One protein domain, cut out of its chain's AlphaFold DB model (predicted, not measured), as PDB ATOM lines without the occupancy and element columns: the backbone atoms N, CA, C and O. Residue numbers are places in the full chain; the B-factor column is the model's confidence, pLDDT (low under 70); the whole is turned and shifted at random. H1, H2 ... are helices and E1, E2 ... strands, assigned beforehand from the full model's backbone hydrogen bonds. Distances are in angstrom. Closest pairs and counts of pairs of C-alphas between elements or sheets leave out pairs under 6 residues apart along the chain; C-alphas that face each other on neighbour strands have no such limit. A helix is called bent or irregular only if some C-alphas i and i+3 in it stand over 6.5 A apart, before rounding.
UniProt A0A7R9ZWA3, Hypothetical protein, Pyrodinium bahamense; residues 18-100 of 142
ATOM      1  N   GLY A  18      40.751   5.063 -25.032       83.31
ATOM      2  CA  GLY A  18      40.015   3.810 -25.219       83.31
ATOM      3  C   GLY A  18      38.914   3.613 -24.181       83.31
ATOM      4  O   GLY A  18      37.743   3.468 -24.531       83.31
ATOM      5  N   CYS A  19      39.278   3.693 -22.905       88.56
ATOM      6  CA  CYS A  19      38.384   3.458 -21.776       88.56
ATOM      7  C   CYS A  19      37.244   4.477 -21.748       88.56
ATOM      8  O   CYS A  19      36.083   4.094 -21.633       88.56
ATOM      9  N   ARG A  20      37.543   5.764 -21.988       84.88
ATOM     10  CA  ARG A  20      36.531   6.834 -22.041       84.88
ATOM     11  C   ARG A  20      35.498   6.626 -23.144       84.88
ATOM     12  O   ARG A  20      34.317   6.878 -22.925       84.88
ATOM     13  N   LYS A  21      35.924   6.162 -24.325       89.75
ATOM     14  CA  LYS A  21      34.996   5.859 -25.424       89.75
ATOM     15  C   LYS A  21      34.048   4.728 -25.045       89.75
ATOM     16  O   LYS A  21      32.850   4.870 -25.246       89.75
ATOM     17  N   ILE A  22      34.567   3.634 -24.487       91.81
ATOM     18  CA  ILE A  22      33.739   2.483 -24.099       91.81
ATOM     19  C   ILE A  22      32.822   2.859 -22.927       91.81
ATOM     20  O   ILE A  22      31.640   2.524 -22.957       91.81
ATOM     21  N   ALA A  23      33.324   3.612 -21.943       92.81
ATOM     22  CA  ALA A  23      32.539   4.111 -20.814       92.81
ATOM     23  C   ALA A  23      31.324   4.921 -21.290       92.81
ATOM     24  O   ALA A  23      30.204   4.630 -20.880       92.81
ATOM     25  N   GLY A  24      31.518   5.832 -22.251       92.56
ATOM     26  CA  GLY A  24      30.438   6.639 -22.826       92.56
ATOM     27  C   GLY A  24      29.297   5.841 -23.475       92.56
ATOM     28  O   GLY A  24      28.195   6.370 -23.591       92.56
ATOM     29  N   PHE A  25      29.526   4.582 -23.869       92.81
ATOM     30  CA  PHE A  25      28.475   3.686 -24.370       92.81
ATOM     31  C   PHE A  25      27.929   2.740 -23.294       92.81
ATOM     32  O   PHE A  25      26.745   2.414 -23.308       92.81
ATOM     33  N   MET A  26      28.779   2.273 -22.380       95.62
ATOM     34  CA  MET A  26      28.448   1.180 -21.462       95.62
ATOM     35  C   MET A  26      27.906   1.649 -20.112       95.62
ATOM     36  O   MET A  26      27.051   0.968 -19.558       95.62
ATOM     37  N   GLU A  27      28.373   2.777 -19.567       96.00
ATOM     38  CA  GLU A  27      28.071   3.168 -18.179       96.00
ATOM     39  C   GLU A  27      26.573   3.265 -17.885       96.00
ATOM     40  O   GLU A  27      26.129   2.777 -16.846       96.00
ATOM     41  N   GLU A  28      25.800   3.861 -18.799       97.06
ATOM     42  CA  GLU A  28      24.345   3.978 -18.654       97.06
ATOM     43  C   GLU A  28      23.705   2.593 -18.530       97.06
ATOM     44  O   GLU A  28      23.028   2.304 -17.548       97.06
ATOM     45  N   HIS A  29      24.024   1.697 -19.465       97.06
ATOM     46  CA  HIS A  29      23.480   0.344 -19.507       97.06
ATOM     47  C   HIS A  29      23.863  -0.474 -18.269       97.06
ATOM     48  O   HIS A  29      23.042  -1.226 -17.754       97.06
ATOM     49  N   LEU A  30      25.095  -0.328 -17.765       97.44
ATOM     50  CA  LEU A  30      25.532  -1.014 -16.545       97.44
ATOM     51  C   LEU A  30      24.752  -0.532 -15.321       97.44
ATOM     52  O   LEU A  30      24.329  -1.348 -14.502       97.44
ATOM     53  N   LYS A  31      24.541   0.782 -15.207       96.94
ATOM     54  CA  LYS A  31      23.783   1.377 -14.102       96.94
ATOM     55  C   LYS A  31      22.304   0.993 -14.171       96.94
ATOM     56  O   LYS A  31      21.751   0.566 -13.162       96.94
ATOM     57  N   GLU A  32      21.681   1.072 -15.346       96.69
ATOM     58  CA  GLU A  32      20.280   0.675 -15.567       96.69
ATOM     59  C   GLU A  32      20.045  -0.819 -15.311       96.69
ATOM     60  O   GLU A  32      19.030  -1.193 -14.723       96.69
ATOM     61  N   ALA A  33      21.000  -1.674 -15.688       96.25
ATOM     62  CA  ALA A  33      20.955  -3.107 -15.406       96.25
ATOM     63  C   ALA A  33      21.239  -3.455 -13.932       96.25
ATOM     64  O   ALA A  33      21.166  -4.624 -13.555       96.25
ATOM     65  N   GLY A  34      21.566  -2.466 -13.092       96.00
ATOM     66  CA  GLY A  34      21.820  -2.665 -11.667       96.00
ATOM     67  C   GLY A  34      23.132  -3.390 -11.358       96.00
ATOM     68  O   GLY A  34      23.214  -4.035 -10.313       96.00
ATOM     69  N   VAL A  35      24.133  -3.295 -12.242       97.81
ATOM     70  CA  VAL A  35      25.467  -3.880 -12.036       97.81
ATOM     71  C   VAL A  35      26.144  -3.227 -10.831       97.81
ATOM     72  O   VAL A  35      26.292  -2.007 -10.775       97.81
ATOM     73  N   ASP A  36      26.598  -4.043  -9.883       98.06
ATOM     74  CA  ASP A  36      27.303  -3.596  -8.678       98.06
ATOM     75  C   ASP A  36      28.823  -3.610  -8.854       98.06
ATOM     76  O   ASP A  36      29.522  -2.760  -8.300       98.06
ATOM     77  N   LEU A  37      29.343  -4.565  -9.630       98.56
ATOM     78  CA  LEU A  37      30.770  -4.723  -9.898       98.56
ATOM     79  C   LEU A  37      31.016  -5.033 -11.372       98.56
ATOM     80  O   LEU A  37      30.472  -5.995 -11.900       98.56
ATOM     81  N   PHE A  38      31.888  -4.256 -12.003       98.50
ATOM     82  CA  PHE A  38      32.401  -4.503 -13.344       98.50
ATOM     83  C   PHE A  38      33.887  -4.863 -13.281       98.50
ATOM     84  O   PHE A  38      34.712  -4.052 -12.847       98.50
ATOM     85  N   LEU A  39      34.235  -6.058 -13.742       98.44
ATOM     86  CA  LEU A  39      35.599  -6.567 -13.778       98.44
ATOM     87  C   LEU A  39      36.192  -6.431 -15.176       98.44
ATOM     88  O   LEU A  39      35.584  -6.806 -16.183       98.44
ATOM     89  N   ALA A  40      37.424  -5.948 -15.249       97.50
ATOM     90  CA  ALA A  40      38.183  -5.886 -16.487       97.50
ATOM     91  C   ALA A  40      39.629  -6.339 -16.300       97.50
ATOM     92  O   ALA A  40      40.126  -6.372 -15.184       97.50
ATOM     93  N   GLY A  41      40.304  -6.678 -17.396       95.81
ATOM     94  CA  GLY A  41      41.743  -6.930 -17.420       95.81
ATOM     95  C   GLY A  41      42.444  -5.869 -18.261       95.81
ATOM     96  O   GLY A  41      42.304  -4.674 -18.002       95.81
ATOM     97  N   HIS A  42      43.142  -6.328 -19.304       95.31
ATOM     98  CA  HIS A  42      43.904  -5.543 -20.284       95.31
ATOM     99  C   HIS A  42      45.120  -4.806 -19.725       95.31
ATOM    100  O   HIS A  42      46.198  -4.949 -20.287       95.31
ATOM    101  N   LEU A  43      44.957  -4.029 -18.660       95.88
ATOM    102  CA  LEU A  43      46.065  -3.352 -17.999       95.88
ATOM    103  C   LEU A  43      46.651  -4.290 -16.956       95.88
ATOM    104  O   LEU A  43      45.918  -4.883 -16.165       95.88
ATOM    105  N   HIS A  44      47.971  -4.435 -16.958       96.88
ATOM    106  CA  HIS A  44      48.669  -5.421 -16.141       96.88
ATOM    107  C   HIS A  44      48.872  -4.907 -14.713       96.88
ATOM    108  O   HIS A  44      49.993  -4.779 -14.223       96.88
ATOM    109  N   ASN A  45      47.776  -4.550 -14.051       97.62
ATOM    110  CA  ASN A  45      47.748  -3.965 -12.720       97.62
ATOM    111  C   ASN A  45      46.467  -4.341 -11.960       97.62
ATOM    112  O   ASN A  45      45.577  -5.024 -12.478       97.62
ATOM    113  N   TYR A  46      46.412  -3.882 -10.710       98.56
ATOM    114  CA  TYR A  46      45.206  -3.793  -9.902       98.56
ATOM    115  C   TYR A  46      44.768  -2.341  -9.816       98.56
ATOM    116  O   TYR A  46      45.554  -1.470  -9.437       98.56
ATOM    117  N   GLU A  47      43.498  -2.075 -10.068       98.31
ATOM    118  CA  GLU A  47      42.913  -0.774  -9.770       98.31
ATOM    119  C   GLU A  47      41.444  -0.943  -9.427       98.31
ATOM    120  O   GLU A  47      40.742  -1.709 -10.077       98.31
ATOM    121  N   ARG A  48      40.960  -0.230  -8.414       98.50
ATOM    122  CA  ARG A  48      39.552  -0.279  -8.021       98.50
ATOM    123  C   ARG A  48      39.014   1.113  -7.769       98.50
ATOM    124  O   ARG A  48      39.684   1.961  -7.169       98.50
ATOM    125  N   THR A  49      37.785   1.335  -8.208       98.69
ATOM    126  CA  THR A  49      37.083   2.604  -8.048       98.69
ATOM    127  C   THR A  49      36.206   2.610  -6.794       98.69
ATOM    128  O   THR A  49      35.850   1.566  -6.246       98.69
ATOM    129  N   TRP A  50      35.823   3.797  -6.339       98.69
ATOM    130  CA  TRP A  50      34.546   3.981  -5.645       98.69
ATOM    131  C   TRP A  50      33.388   3.782  -6.643       98.69
ATOM    132  O   TRP A  50      33.638   3.856  -7.850       98.69
ATOM    133  N   PRO A  51      32.137   3.561  -6.195       98.50
ATOM    134  CA  PRO A  51      30.970   3.695  -7.065       98.50
ATOM    135  C   PRO A  51      31.029   5.001  -7.855       98.50
ATOM    136  O   PRO A  51      31.062   6.093  -7.272       98.50
ATOM    137  N   VAL A  52      31.103   4.883  -9.177       98.19
ATOM    138  CA  VAL A  52      31.387   6.006 -10.071       98.19
ATOM    139  C   VAL A  52      30.443   5.965 -11.258       98.19
ATOM    140  O   VAL A  52      30.122   4.905 -11.787       98.19
ATOM    141  N   PHE A  53      29.980   7.139 -11.663       97.75
ATOM    142  CA  PHE A  53      29.162   7.296 -12.851       97.75
ATOM    143  C   PHE A  53      29.536   8.592 -13.551       97.75
ATOM    144  O   PHE A  53      29.562   9.655 -12.925       97.75
ATOM    145  N   ARG A  54      29.847   8.515 -14.848       95.75
ATOM    146  CA  ARG A  54      30.240   9.678 -15.666       95.75
ATOM    147  C   ARG A  54      31.378  10.492 -15.030       95.75
ATOM    148  O   ARG A  54      31.392  11.721 -15.072       95.75
ATOM    149  N   GLY A  55      32.330   9.797 -14.411       95.44
ATOM    150  CA  GLY A  55      33.505  10.369 -13.754       95.44
ATOM    151  C   GLY A  55      33.277  10.942 -12.351       95.44
ATOM    152  O   GLY A  55      34.255  11.347 -11.725       95.44
ATOM    153  N   ALA A  56      32.042  10.961 -11.843       97.56
ATOM    154  CA  ALA A  56      31.720  11.463 -10.509       97.56
ATOM    155  C   ALA A  56      31.561  10.317  -9.501       97.56
ATOM    156  O   ALA A  56      30.917   9.309  -9.789       97.56
ATOM    157  N   VAL A  57      32.140  10.483  -8.309       98.44
ATOM    158  CA  VAL A  57      31.942   9.553  -7.191       98.44
ATOM    159  C   VAL A  57      30.547   9.760  -6.618       98.44
ATOM    160  O   VAL A  57      30.245  10.825  -6.087       98.44
ATOM    161  N   GLU A  58      29.716   8.728  -6.697       97.38
ATOM    162  CA  GLU A  58      28.339   8.756  -6.186       97.38
ATOM    163  C   GLU A  58      28.307   8.463  -4.678       97.38
ATOM    164  O   GLU A  58      27.499   9.016  -3.933       97.38
ATOM    165  N   ALA A  59      29.224   7.615  -4.201       97.06
ATOM    166  CA  ALA A  59      29.382   7.307  -2.785       97.06
ATOM    167  C   ALA A  59      30.801   6.820  -2.470       97.06
ATOM    168  O   ALA A  59      31.421   6.122  -3.264       97.06
ATOM    169  N   ARG A  60      31.293   7.096  -1.257       97.50
ATOM    170  CA  ARG A  60      32.506   6.454  -0.706       97.50
ATOM    171  C   ARG A  60      32.153   5.262   0.182       97.50
ATOM    172  O   ARG A  60      32.599   5.153   1.320       97.50
ATOM    173  N   SER A  61      31.282   4.401  -0.329       96.94
ATOM    174  CA  SER A  61      30.794   3.201   0.348       96.94
ATOM    175  C   SER A  61      30.443   2.139  -0.683       96.94
ATOM    176  O   SER A  61      29.951   2.466  -1.755       96.94
ATOM    177  N   TYR A  62      30.651   0.871  -0.337       97.88
ATOM    178  CA  TYR A  62      30.240  -0.292  -1.136       97.88
ATOM    179  C   TYR A  62      28.894  -0.869  -0.664       97.88
ATOM    180  O   TYR A  62      28.502  -1.973  -1.036       97.88
ATOM    181  N   SER A  63      28.185  -0.129   0.193       96.88
ATOM    182  CA  SER A  63      26.874  -0.522   0.704       96.88
ATOM    183  C   SER A  63      25.766   0.029  -0.180       96.88
ATOM    184  O   SER A  63      25.556   1.237  -0.219       96.88
ATOM    185  N   SER A  64      25.054  -0.873  -0.853       95.50
ATOM    186  CA  SER A  64      23.973  -0.601  -1.809       95.50
ATOM    187  C   SER A  64      24.336   0.517  -2.791       95.50
ATOM    188  O   SER A  64      23.654   1.545  -2.816       95.50
ATOM    189  N   PRO A  65      25.437   0.363  -3.553       95.62
ATOM    190  CA  PRO A  65      25.907   1.424  -4.424       95.62
ATOM    191  C   PRO A  65      24.874   1.717  -5.521       95.62
ATOM    192  O   PRO A  65      24.254   0.815  -6.078       95.62
ATOM    193  N   SER A  66      24.685   3.002  -5.828       94.88
ATOM    194  CA  SER A  66      23.785   3.465  -6.895       94.88
ATOM    195  C   SER A  66      24.432   3.436  -8.282       94.88
ATOM    196  O   SER A  66      23.755   3.691  -9.276       94.88
ATOM    197  N   ALA A  67      25.734   3.158  -8.356       97.44
ATOM    198  CA  ALA A  67      26.509   3.044  -9.581       97.44
ATOM    199  C   ALA A  67      27.528   1.899  -9.458       97.44
ATOM    200  O   ALA A  67      27.936   1.585  -8.335       97.44
ATOM    201  N   PRO A  68      27.970   1.304 -10.578       98.12
ATOM    202  CA  PRO A  68      28.923   0.208 -10.533       98.12
ATOM    203  C   PRO A  68      30.250   0.605  -9.874       98.12
ATOM    204  O   PRO A  68      30.774   1.709 -10.046       98.12
ATOM    205  N   VAL A  69      30.827  -0.340  -9.143       98.62
ATOM    206  CA  VAL A  69      32.254  -0.350  -8.825       98.62
ATOM    207  C   VAL A  69      32.985  -0.943 -10.020       98.62
ATOM    208  O   VAL A  69      32.578  -1.982 -10.533       98.62
ATOM    209  N   HIS A  70      34.085  -0.340 -10.452       98.44
ATOM    210  CA  HIS A  70      34.939  -0.919 -11.486       98.44
ATOM    211  C   HIS A  70      36.228  -1.432 -10.850       98.44
ATOM    212  O   HIS A  70      36.835  -0.744 -10.024       98.44
ATOM    213  N   ALA A  71      36.656  -2.631 -11.239       98.62
ATOM    214  CA  ALA A  71      37.952  -3.166 -10.851       98.62
ATOM    215  C   ALA A  71      38.714  -3.718 -12.059       98.62
ATOM    216  O   ALA A  71      38.206  -4.533 -12.830       98.62
ATOM    217  N   VAL A  72      39.957  -3.275 -12.193       98.25
ATOM    218  CA  VAL A  72      40.953  -3.828 -13.101       98.25
ATOM    219  C   VAL A  72      41.706  -4.934 -12.370       98.25
ATOM    220  O   VAL A  72      42.252  -4.719 -11.289       98.25
ATOM    221  N   VAL A  73      41.701  -6.123 -12.960       98.38
ATOM    222  CA  VAL A  73      42.321  -7.360 -12.482       98.38
ATOM    223  C   VAL A  73      43.110  -7.997 -13.632       98.38
ATOM    224  O   VAL A  73      42.790  -9.092 -14.091       98.38
ATOM    225  N   GLY A  74      44.102  -7.282 -14.175       97.56
ATOM    226  CA  GLY A  74      44.873  -7.735 -15.347       97.56
ATOM    227  C   GLY A  74      46.316  -8.159 -15.055       97.56
ATOM    228  O   GLY A  74      47.064  -8.489 -15.968       97.56
ATOM    229  N   MET A  75      46.718  -8.188 -13.790       97.06
ATOM    230  CA  MET A  75      48.067  -8.477 -13.283       97.06
ATOM    231  C   MET A  75      48.434  -9.978 -13.179       97.06
ATOM    232  O   MET A  75      49.172 -10.376 -12.279       97.06
ATOM    233  N   ALA A  76      47.933 -10.841 -14.067       96.56
ATOM    234  CA  ALA A  76      48.107 -12.295 -13.929       96.56
ATOM    235  C   ALA A  76      49.531 -12.813 -14.249       96.56
ATOM    236  O   ALA A  76      49.869 -13.924 -13.844       96.56
ATOM    237  N   GLY A  77      50.367 -12.018 -14.932       94.75
ATOM    238  CA  GLY A  77      51.780 -12.343 -15.192       94.75
ATOM    239  C   GLY A  77      52.144 -12.583 -16.653       94.75
ATOM    240  O   GLY A  77      52.858 -13.535 -16.953       94.75
ATOM    241  N   ASP A  78      51.661 -11.724 -17.551       94.06
ATOM    242  CA  ASP A  78      52.098 -11.727 -18.946       94.06
ATOM    243  C   ASP A  78      53.562 -11.255 -19.110       94.06
ATOM    244  O   ASP A  78      54.125 -10.577 -18.245       94.06
ATOM    245  N   VAL A  79      54.181 -11.621 -20.235       95.69
ATOM    246  CA  VAL A  79      55.574 -11.297 -20.576       95.69
ATOM    247  C   VAL A  79      55.827  -9.803 -20.808       95.69
ATOM    248  O   VAL A  79      56.974  -9.371 -20.693       95.69
ATOM    249  N   GLU A  80      54.795  -9.008 -21.102       93.69
ATOM    250  CA  GLU A  80      54.893  -7.548 -21.257       93.69
ATOM    251  C   GLU A  80      55.191  -6.827 -19.929       93.69
ATOM    252  O   GLU A  80      55.593  -5.662 -19.931       93.69
ATOM    253  N   GLY A  81      55.051  -7.517 -18.791       95.12
ATOM    254  CA  GLY A  81      55.294  -6.959 -17.463       95.12
ATOM    255  C   GLY A  81      54.094  -6.199 -16.896       95.12
ATOM    256  O   GLY A  81      52.987  -6.259 -17.424       95.12
ATOM    257  N   LEU A  82      54.305  -5.522 -15.765       96.81
ATOM    258  CA  LEU A  82      53.261  -4.812 -15.020       96.81
ATOM    259  C   LEU A  82      53.056  -3.380 -15.539       96.81
ATOM    260  O   LEU A  82      54.009  -2.720 -15.943       96.81
ATOM    261  N   SER A  83      51.821  -2.883 -15.460       95.50
ATOM    262  CA  SER A  83      51.482  -1.477 -15.724       95.50
ATOM    263  C   SER A  83      51.567  -0.667 -14.424       95.50
ATOM    264  O   SER A  83      50.586  -0.542 -13.685       95.50
ATOM    265  N   ASP A  84      52.762  -0.180 -14.092       95.12
ATOM    266  CA  ASP A  84      53.087   0.433 -12.802       95.12
ATOM    267  C   ASP A  84      53.270   1.957 -12.838       95.12
ATOM    268  O   ASP A  84      53.479   2.572 -11.782       95.12
ATOM    269  N   LYS A  85      53.132   2.591 -14.005       95.12
ATOM    270  CA  LYS A  85      53.198   4.043 -14.125       95.12
ATOM    271  C   LYS A  85      51.803   4.651 -14.079       95.12
ATOM    272  O   LYS A  85      50.899   4.311 -14.843       95.12
ATOM    273  N   TRP A  86      51.629   5.599 -13.164       94.50
ATOM    274  CA  TRP A  86      50.322   6.145 -12.811       94.50
ATOM    275  C   TRP A  86      50.209   7.622 -13.158       94.50
ATOM    276  O   TRP A  86      51.136   8.406 -12.950       94.50
ATOM    277  N   MET A  87      49.026   8.010 -13.614       93.38
ATOM    278  CA  MET A  87      48.608   9.400 -13.709       93.38
ATOM    279  C   MET A  87      48.339   9.981 -12.311       93.38
ATOM    280  O   MET A  87      48.281   9.265 -11.299       93.38
ATOM    281  N   ALA A  88      48.120  11.300 -12.265       93.38
ATOM    282  CA  ALA A  88      47.570  11.955 -11.085       93.38
ATOM    283  C   ALA A  88      46.284  11.243 -10.638       93.38
ATOM    284  O   ALA A  88      45.466  10.848 -11.469       93.38
ATOM    285  N   ALA A  89      46.132  11.058  -9.325       94.31
ATOM    286  CA  ALA A  89      45.020  10.310  -8.757       94.31
ATOM    287  C   ALA A  89      43.679  10.969  -9.122       94.31
ATOM    288  O   ALA A  89      43.440  12.096  -8.681       94.31
ATOM    289  N   PRO A  90      42.799  10.300  -9.885       95.81
ATOM    290  CA  PRO A  90      41.442  10.786 -10.047       95.81
ATOM    291  C   PRO A  90      40.636  10.504  -8.773       95.81
ATOM    292  O   PRO A  90      40.911   9.541  -8.056       95.81
ATOM    293  N   ASP A  91      39.615  11.320  -8.507       97.88
ATOM    294  CA  ASP A  91      38.838  11.247  -7.258       97.88
ATOM    295  C   ASP A  91      38.127   9.896  -7.046       97.88
ATOM    296  O   ASP A  91      37.974   9.413  -5.919       97.88
ATOM    297  N   TRP A  92      37.746   9.253  -8.152       97.62
ATOM    298  CA  TRP A  92      37.094   7.950  -8.154       97.62
ATOM    299  C   TRP A  92      38.020   6.787  -7.814       97.62
ATOM    300  O   TRP A  92      37.515   5.705  -7.522       97.62
ATOM    301  N   ARG A  93      39.350   6.953  -7.820       98.06
ATOM    302  CA  ARG A  93      40.279   5.852  -7.531       98.06
ATOM    303  C   ARG A  93      40.293   5.557  -6.036       98.06
ATOM    304  O   ARG A  93      40.774   6.362  -5.242       98.06
ATOM    305  N   ALA A  94      39.801   4.381  -5.657       98.31
ATOM    306  CA  ALA A  94      39.822   3.927  -4.271       98.31
ATOM    307  C   ALA A  94      41.172   3.305  -3.906       98.31
ATOM    308  O   ALA A  94      41.721   3.598  -2.847       98.31
ATOM    309  N   THR A  95      41.720   2.465  -4.784       97.94
ATOM    310  CA  THR A  95      43.013   1.807  -4.564       97.94
ATOM    311  C   THR A  95      43.668   1.419  -5.885       97.94
ATOM    312  O   THR A  95      43.018   1.392  -6.933       97.94
ATOM    313  N   LYS A  96      44.970   1.141  -5.826       97.56
ATOM    314  CA  LYS A  96      45.783   0.660  -6.939       97.56
ATOM    315  C   LYS A  96      46.929  -0.202  -6.428       97.56
ATOM    316  O   LYS A  96      47.463   0.064  -5.351       97.56
ATOM    317  N   ASP A  97      47.366  -1.149  -7.235       98.19
ATOM    318  CA  ASP A  97      48.588  -1.912  -7.005       98.19
ATOM    319  C   ASP A  97      49.161  -2.402  -8.341       98.19
ATOM    320  O   ASP A  97      48.443  -2.540  -9.327       98.19
ATOM    321  N   ALA A  98      50.461  -2.658  -8.382       97.31
ATOM    322  CA  ALA A  98      51.143  -3.233  -9.535       97.31
ATOM    323  C   ALA A  98      52.037  -4.367  -9.037       97.31
ATOM    324  O   ALA A  98      53.254  -4.237  -8.938       97.31
ATOM    325  N   ARG A  99      51.398  -5.469  -8.646       98.19
ATOM    326  CA  ARG A  99      52.041  -6.730  -8.270       98.19
ATOM    327  C   ARG A  99      51.230  -7.874  -8.853       98.19
ATOM    328  O   ARG A  99      50.038  -7.722  -9.108       98.19
ATOM    329  N   LEU A 100      51.886  -9.007  -9.077       98.56
ATOM    330  CA  LEU A 100      51.214 -10.186  -9.606       98.56
ATOM    331  C   LEU A 100      50.195 -10.718  -8.603       98.56
ATOM    332  O   LEU A 100      50.485 -10.849  -7.410       98.56
TER     333      LEU A 100
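Overview. This is residues 18 to 100 of the 142 residues of the protein "Hypothetical protein" of Pyrodinium bahamense (UniProt A0A7R9ZWA3). This domain has little regular structure: a small four-stranded sheet, with helix H1 off its E1 edge and long loops 50 to 68 and 74 to 92 reaching beyond opposite ends of the strands. The 83 printed residues, 33 of them in named elements, run H1, E1, E2, E3, E4; the class is mixed, and the mixed sheet's order is E1, E3, E2, E4. The whole is compact, radius of gyration of the C-alphas 13.1 A, spanning 38 by 23 by 21 A.

Arrangement. H1, residues 18 to 32, is not on the sheet and is irregular: C-alphas 25 and 28 are 7.1 A apart, and 8 of 11 O i to N i+4 pairs are within hydrogen-bond range. E1, residues 37 to 40, is parallel to E3, residues 69 to 73, at 28 degrees; N 38 and O 69, 2.8 A apart, are within hydrogen-bond range. E2, residues 46 to 49, forms an antiparallel hairpin with E3, N 72 to O 47 2.7 A. E4, residues 93 to 97, is antiparallel to E2, N 46 to O 97 2.8 A.

Along the chain. H1 starts at C-alpha 18 (40.015, 3.810, -25.219) and measures 22.2 A from first to last C-alpha, E1 10.0 A, E2 10.5 A, E3 12.8 A and E4 11.4 A, ending at C-alpha 97 (48.588, -1.912, -7.005).

Size, cuts and confidence. The farthest C-alphas, Ser 64 and Val 79, are 38.3 A apart. The printed part has no cut; links E2 to E3 and E3 to E4 are long. No printed residue is under 70 in pLDDT.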